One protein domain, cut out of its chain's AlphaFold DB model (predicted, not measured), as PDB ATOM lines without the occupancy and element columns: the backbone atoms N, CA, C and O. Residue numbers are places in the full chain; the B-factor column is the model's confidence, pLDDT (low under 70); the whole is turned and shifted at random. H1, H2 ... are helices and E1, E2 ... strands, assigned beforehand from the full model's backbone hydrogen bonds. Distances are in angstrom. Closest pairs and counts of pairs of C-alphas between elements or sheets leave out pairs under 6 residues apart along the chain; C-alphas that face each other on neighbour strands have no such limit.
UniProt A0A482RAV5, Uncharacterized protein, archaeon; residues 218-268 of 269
ATOM      1  N   LEU A 218      21.471  66.647  60.268       96.50
ATOM      2  CA  LEU A 218      20.620  66.910  59.113       96.50
ATOM      3  C   LEU A 218      19.606  68.000  59.468       96.50
ATOM      4  O   LEU A 218      18.712  67.765  60.278       96.50
ATOM      5  N   LEU A 219      19.743  69.164  58.845       95.81
ATOM      6  CA  LEU A 219      18.804  70.276  58.948       95.81
ATOM      7  C   LEU A 219      17.766  70.142  57.837       95.81
ATOM      8  O   LEU A 219      18.113  69.891  56.675       95.81
ATOM      9  N   THR A 220      16.492  70.276  58.186       94.88
ATOM     10  CA  THR A 220      15.380  69.965  57.268       94.88
ATOM     11  C   THR A 220      14.425  71.128  57.060       94.88
ATOM     12  O   THR A 220      13.654  71.113  56.103       94.88
ATOM     13  N   SER A 221      14.486  72.143  57.919       93.94
ATOM     14  CA  SER A 221      13.654  73.335  57.819       93.94
ATOM     15  C   SER A 221      14.476  74.566  57.446       93.94
ATOM     16  O   SER A 221      15.611  74.729  57.885       93.94
ATOM     17  N   GLU A 222      13.879  75.472  56.671       91.69
ATOM     18  CA  GLU A 222      14.500  76.756  56.310       91.69
ATOM     19  C   GLU A 222      14.884  77.601  57.533       91.69
ATOM     20  O   GLU A 222      15.874  78.323  57.500       91.69
ATOM     21  N   ALA A 223      14.131  77.487  58.631       93.19
ATOM     22  CA  ALA A 223      14.406  78.227  59.860       93.19
ATOM     23  C   ALA A 223      15.721  77.797  60.538       93.19
ATOM     24  O   ALA A 223      16.364  78.616  61.188       93.19
ATOM     25  N   GLU A 224      16.142  76.537  60.385       92.00
ATOM     26  CA  GLU A 224      17.399  76.023  60.957       92.00
ATOM     27  C   GLU A 224      18.645  76.526  60.216       92.00
ATOM     28  O   GLU A 224      19.749  76.471  60.753       92.00
ATOM     29  N   VAL A 225      18.471  76.994  58.979       92.12
ATOM     30  CA  VAL A 225      19.541  77.498  58.108       92.12
ATOM     31  C   VAL A 225      19.390  78.991  57.815       92.12
ATOM     32  O   VAL A 225      19.977  79.506  56.855       92.12
ATOM     33  N   ASP A 226      18.580  79.690  58.611       92.38
ATOM     34  CA  ASP A 226      18.465  81.142  58.552       92.38
ATOM     35  C   ASP A 226      19.790  81.797  58.972       92.38
ATOM     36  O   ASP A 226      20.486  81.326  59.871       92.38
ATOM     37  N   GLY A 227      20.183  82.858  58.269       89.50
ATOM     38  CA  GLY A 227      21.462  83.546  58.477       89.50
ATOM     39  C   GLY A 227      22.705  82.867  57.881       89.50
ATOM     40  O   GLY A 227      23.745  83.517  57.795       89.50
ATOM     41  N   LEU A 228      22.625  81.617  57.405       90.94
ATOM     42  CA  LEU A 228      23.766  80.974  56.742       90.94
ATOM     43  C   LEU A 228      24.043  81.594  55.356       90.94
ATOM     44  O   LEU A 228      23.118  81.712  54.544       90.94
ATOM     45  N   PRO A 229      25.310  81.907  55.013       92.50
ATOM     46  CA  PRO A 229      25.667  82.345  53.668       92.50
ATOM     47  C   PRO A 229      25.321  81.296  52.601       92.50
ATOM     48  O   PRO A 229      25.415  80.087  52.831       92.50
ATOM     49  N   ALA A 230      25.007  81.750  51.383       92.56
ATOM     50  CA  ALA A 230      24.638  80.867  50.269       92.56
ATOM     51  C   ALA A 230      25.709  79.804  49.947       92.56
ATOM     52  O   ALA A 230      25.378  78.678  49.579       92.56
ATOM     53  N   SER A 231      26.994  80.130  50.127       92.88
ATOM     54  CA  SER A 231      28.103  79.180  49.966       92.88
ATOM     55  C   SER A 231      28.049  78.031  50.979       92.88
ATOM     56  O   SER A 231      28.299  76.886  50.609       92.88
ATOM     57  N   VAL A 232      27.675  78.318  52.228       93.44
ATOM     58  CA  VAL A 232      27.556  77.330  53.312       93.44
ATOM     59  C   VAL A 232      26.350  76.432  53.075       93.44
ATOM     60  O   VAL A 232      26.472  75.209  53.125       93.44
ATOM     61  N   ARG A 233      25.208  77.021  52.699       94.19
ATOM     62  CA  ARG A 233      24.021  76.266  52.267       94.19
ATOM     63  C   ARG A 233      24.353  75.325  51.106       94.19
ATOM     64  O   ARG A 233      23.987  74.153  51.138       94.19
ATOM     65  N   ALA A 234      25.104  75.793  50.108       94.56
ATOM     66  CA  ALA A 234      25.518  74.951  48.987       94.56
ATOM     67  C   ALA A 234      26.447  73.802  49.412       94.56
ATOM     68  O   ALA A 234      26.268  72.670  48.961       94.56
ATOM     69  N   GLN A 235      27.399  74.069  50.307       95.06
ATOM     70  CA  GLN A 235      28.285  73.047  50.858       95.06
ATOM     71  C   GLN A 235      27.510  71.969  51.630       95.06
ATOM     72  O   GLN A 235      27.721  70.779  51.393       95.06
ATOM     73  N   TYR A 236      26.587  72.357  52.514       95.75
ATOM     74  CA  TYR A 236      25.798  71.408  53.305       95.75
ATOM     75  C   TYR A 236      24.806  70.611  52.458       95.75
ATOM     76  O   TYR A 236      24.602  69.423  52.712       95.75
ATOM     77  N   ALA A 237      24.224  71.219  51.422       95.56
ATOM     78  CA  ALA A 237      23.401  70.495  50.459       95.56
ATOM     79  C   ALA A 237      24.235  69.455  49.688       95.56
ATOM     80  O   ALA A 237      23.827  68.301  49.569       95.56
ATOM     81  N   ALA A 238      25.442  69.813  49.232       95.25
ATOM     82  CA  ALA A 238      26.344  68.870  48.569       95.25
ATOM     83  C   ALA A 238      26.760  67.709  49.494       95.25
ATOM     84  O   ALA A 238      26.790  66.553  49.063       95.25
ATOM     85  N   ALA A 239      27.023  67.994  50.773       94.69
ATOM     86  CA  ALA A 239      27.281  66.967  51.780       94.69
ATOM     87  C   ALA A 239      26.068  66.040  51.976       94.69
ATOM     88  O   ALA A 239      26.234  64.820  52.047       94.69
ATOM     89  N   ALA A 240      24.846  66.588  51.993       95.88
ATOM     90  CA  ALA A 240      23.612  65.811  52.093       95.88
ATOM     91  C   ALA A 240      23.419  64.883  50.882       95.88
ATOM     92  O   ALA A 240      23.102  63.706  51.067       95.88
ATOM     93  N   VAL A 241      23.689  65.363  49.660       96.44
ATOM     94  CA  VAL A 241      23.704  64.522  48.447       96.44
ATOM     95  C   VAL A 241      24.703  63.375  48.598       96.44
ATOM     96  O   VAL A 241      24.349  62.222  48.350       96.44
ATOM     97  N   GLY A 242      25.926  63.664  49.057       92.50
ATOM     98  CA  GLY A 242      26.960  62.653  49.302       92.50
ATOM     99  C   GLY A 242      26.568  61.599  50.346       92.50
ATOM    100  O   GLY A 242      27.014  60.457  50.258       92.50
ATOM    101  N   ALA A 243      25.694  61.954  51.292       92.88
ATOM    102  CA  ALA A 243      25.135  61.051  52.297       92.88
ATOM    103  C   ALA A 243      23.839  60.335  51.856       92.88
ATOM    104  O   ALA A 243      23.258  59.592  52.645       92.88
ATOM    105  N   GLY A 244      23.387  60.530  50.611       95.06
ATOM    106  CA  GLY A 244      22.239  59.825  50.028       95.06
ATOM    107  C   GLY A 244      20.958  60.654  49.873       95.06
ATOM    108  O   GLY A 244      19.975  60.146  49.333       95.06
ATOM    109  N   HIS A 245      20.945  61.930  50.264       95.06
ATOM    110  CA  HIS A 245      19.804  62.828  50.044       95.06
ATOM    111  C   HIS A 245      19.854  63.435  48.634       95.06
ATOM    112  O   HIS A 245      20.182  64.602  48.452       95.06
ATOM    113  N   ALA A 246      19.534  62.634  47.615       92.88
ATOM    114  CA  ALA A 246      19.732  62.986  46.201       92.88
ATOM    115  C   ALA A 246      19.009  64.265  45.727       92.88
ATOM    116  O   ALA A 246      19.408  64.855  44.726       92.88
ATOM    117  N   HIS A 247      17.949  64.682  46.422       93.00
ATOM    118  CA  HIS A 247      17.170  65.878  46.093       93.00
ATOM    119  C   HIS A 247      17.611  67.129  46.862       93.00
ATOM    120  O   HIS A 247      16.965  68.163  46.723       93.00
ATOM    121  N   ALA A 248      18.681  67.042  47.658       95.06
ATOM    122  CA  ALA A 248      19.173  68.174  48.422       95.06
ATOM    123  C   ALA A 248      19.644  69.312  47.511       95.06
ATOM    124  O   ALA A 248      20.495  69.115  46.640       95.06
ATOM    125  N   THR A 249      19.111  70.514  47.727       94.94
ATOM    126  CA  THR A 249      19.539  71.732  47.027       94.94
ATOM    127  C   THR A 249      19.906  72.833  48.023       94.94
ATOM    128  O   THR A 249      19.456  72.795  49.171       94.94
ATOM    129  N   PRO A 250      20.704  73.837  47.612       93.62
ATOM    130  CA  PRO A 250      21.038  74.962  48.486       93.62
ATOM    131  C   PRO A 250      19.805  75.726  49.000       93.62
ATOM    132  O   PRO A 250      19.850  76.233  50.119       93.62
ATOM    133  N   ASP A 251      18.726  75.771  48.207       92.44
ATOM    134  CA  ASP A 251      17.527  76.591  48.450       92.44
ATOM    135  C   ASP A 251      16.335  75.829  49.045       92.44
ATOM    136  O   ASP A 251      15.335  76.452  49.371       92.44
ATOM    137  N   ALA A 252      16.370  74.494  49.087       92.25
ATOM    138  CA  ALA A 252      15.251  73.691  49.593       92.25
ATOM    139  C   ALA A 252      15.685  72.579  50.559       92.25
ATOM    140  O   ALA A 252      14.836  71.883  51.117       92.25
ATOM    141  N   GLY A 253      16.996  72.398  50.746       93.00
ATOM    142  CA  GLY A 253      17.554  71.382  51.623       93.00
ATOM    143  C   GLY A 253      17.223  69.953  51.171       93.00
ATOM    144  O   GLY A 253      16.770  69.743  50.043       93.00
ATOM    145  N   PRO A 254      17.463  68.946  52.028       95.94
ATOM    146  CA  PRO A 254      18.030  69.084  53.370       95.94
ATOM    147  C   PRO A 254      19.523  69.462  53.346       95.94
ATOM    148  O   PRO A 254      20.222  69.212  52.363       95.94
ATOM    149  N   TRP A 255      20.016  70.045  54.440       96.62
ATOM    150  CA  TRP A 255      21.407  70.484  54.598       96.62
ATOM    151  C   TRP A 255      22.101  69.630  55.652       96.62
ATOM    152  O   TRP A 255      21.621  69.510  56.777       96.62
ATOM    153  N   LEU A 256      23.232  69.022  55.304       96.25
ATOM    154  CA  LEU A 256      23.979  68.165  56.215       96.25
ATOM    155  C   LEU A 256      25.203  68.896  56.765       96.25
ATOM    156  O   LEU A 256      26.135  69.199  56.022       96.25
ATOM    157  N   VAL A 257      25.217  69.103  58.079       95.06
ATOM    158  CA  VAL A 257      26.357  69.654  58.814       95.06
ATOM    159  C   VAL A 257      27.253  68.522  59.312       95.06
ATOM    160  O   VAL A 257      26.789  67.519  59.871       95.06
ATOM    161  N   THR A 258      28.555  68.698  59.127       94.56
ATOM    162  CA  THR A 258      29.620  67.762  59.511       94.56
ATOM    163  C   THR A 258      30.697  68.460  60.354       94.56
ATOM    164  O   THR A 258      30.679  69.683  60.498       94.56
ATOM    165  N   LEU A 259      31.623  67.696  60.951       93.31
ATOM    166  CA  LEU A 259      32.707  68.239  61.790       93.31
ATOM    167  C   LEU A 259      34.042  68.429  61.050       93.31
ATOM    168  O   LEU A 259      35.042  68.772  61.678       93.31
ATOM    169  N   ASP A 260      34.107  68.203  59.737       88.62
ATOM    170  CA  ASP A 260      35.312  68.557  58.985       88.62
ATOM    171  C   ASP A 260      35.527  70.078  58.994       88.62
ATOM    172  O   ASP A 260      34.579  70.865  59.057       88.62
ATOM    173  N   ALA A 261      36.794  70.497  58.947       84.75
ATOM    174  CA  ALA A 261      37.166  71.900  59.115       84.75
ATOM    175  C   ALA A 261      36.414  72.863  58.168       84.75
ATOM    176  O   ALA A 261      35.941  73.891  58.659       84.75
ATOM    177  N   PRO A 262      36.220  72.557  56.865       84.00
ATOM    178  CA  PRO A 262      35.394  73.387  55.991       84.00
ATOM    179  C   PRO A 262      33.955  73.573  56.484       84.00
ATOM    180  O   PRO A 262      33.403  74.656  56.325       84.00
ATOM    181  N   SER A 263      33.324  72.544  57.051       84.81
ATOM    182  CA  SER A 263      31.950  72.629  57.564       84.81
ATOM    183  C   SER A 263      31.863  73.452  58.854       84.81
ATOM    184  O   SER A 263      30.982  74.304  58.978       84.81
ATOM    185  N   LEU A 264      32.804  73.252  59.783       83.06
ATOM    186  CA  LEU A 264      32.839  73.964  61.067       83.06
ATOM    187  C   LEU A 264      33.169  75.449  60.912       83.06
ATOM    188  O   LEU A 264      32.438  76.303  61.408       83.06
ATOM    189  N   VAL A 265      34.258  75.767  60.209       78.06
ATOM    190  CA  VAL A 265      34.760  77.146  60.110       78.06
ATOM    191  C   VAL A 265      33.782  78.031  59.343       78.06
ATOM    192  O   VAL A 265      33.569  79.177  59.725       78.06
ATOM    193  N   SER A 266      33.136  77.491  58.308       74.88
ATOM    194  CA  SER A 266      32.208  78.267  57.480       74.88
ATOM    195  C   SER A 266      30.895  78.611  58.191       74.88
ATOM    196  O   SER A 266      30.219  79.533  57.765       74.88
ATOM    197  N   SER A 267      30.546  77.910  59.277       60.81
ATOM    198  CA  SER A 267      29.376  78.237  60.116       60.81
ATOM    199  C   SER A 267      29.647  79.278  61.207       60.81
ATOM    200  O   SER A 267      28.713  79.750  61.844       60.81
ATOM    201  N   SER A 268      30.922  79.607  61.450       60.19
ATOM    202  CA  SER A 268      31.354  80.531  62.512       60.19
ATOM    203  C   SER A 268      31.618  81.959  62.008       60.19
ATOM    204  O   SER A 268      32.092  82.793  62.782       60.19
TER     205      SER A 268
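What this domain is: This is residues 218 to 268 of the 269 residues of an uncharacterized protein of archaeon (UniProt A0A482RAV5). What shape do these atoms make? One longer helix, H2, is the core; the short strand E1 crosses one side of it, the small helix H3 packs on residues 232 to 236 of H2, and the four-residue H1 lies near H2 by Arg 233. A long loop, residues 243 to 254, folds back from the end of H2 to E1. How large and how dense is it? The printed part has 51 residues, with H1, H2, E1 and H3 in that order, and is mostly helix; it is compact, with a radius of gyration of the C-alphas of 9.6 A, and rounded, spanning 26 by 21 by 15 A.

Where its parts are: Where do the elements lie? H1 is residues 222 to 225, from C-alpha 222 at (14.500, 76.756, 56.310). H2 is residues 230 to 242, 18.4 A long. E1 is residues 255 to 257, 6.6 A long. Where does the last one end? H3, residues 261 to 266, is 8.2 A long and ends at C-alpha 266, (32.208, 78.267, 57.480).

How they stand to each other: What is near H2? H1 is close but not clearly touching, the closest C-alphas, of Val 225 and Arg 233, being 7.5 A apart. The closest C-alphas of H2 and E1, those of Ala 237 and Trp 255, are 4.6 A apart. How does H3 stand? H3 and H2 touch, the closest C-alphas, of Val 232 and Ser 266, being 6.3 A apart, with a shallow tilt of 33 degrees, only just short of steep, opposite ways. What of the backbone? Residues 218 to 219 pair antiparallel with residues 255 to 256 of E1, which pairs with no named strand. In H2 and H3 every O i to N i+4 pair is within hydrogen-bond range; H1 is too short for such a pair.

The domain as a whole: How far does it reach? The two C-alphas farthest apart, those of Ala 246 and Ser 268, are 26.6 A apart. Is it unbroken? The printed part has no cut; the link H2 to E1 is long, and H1 to H2 and E1 to H3 are tight. Where is confidence low? The pLDDT of residues 267 to 268 is under 70.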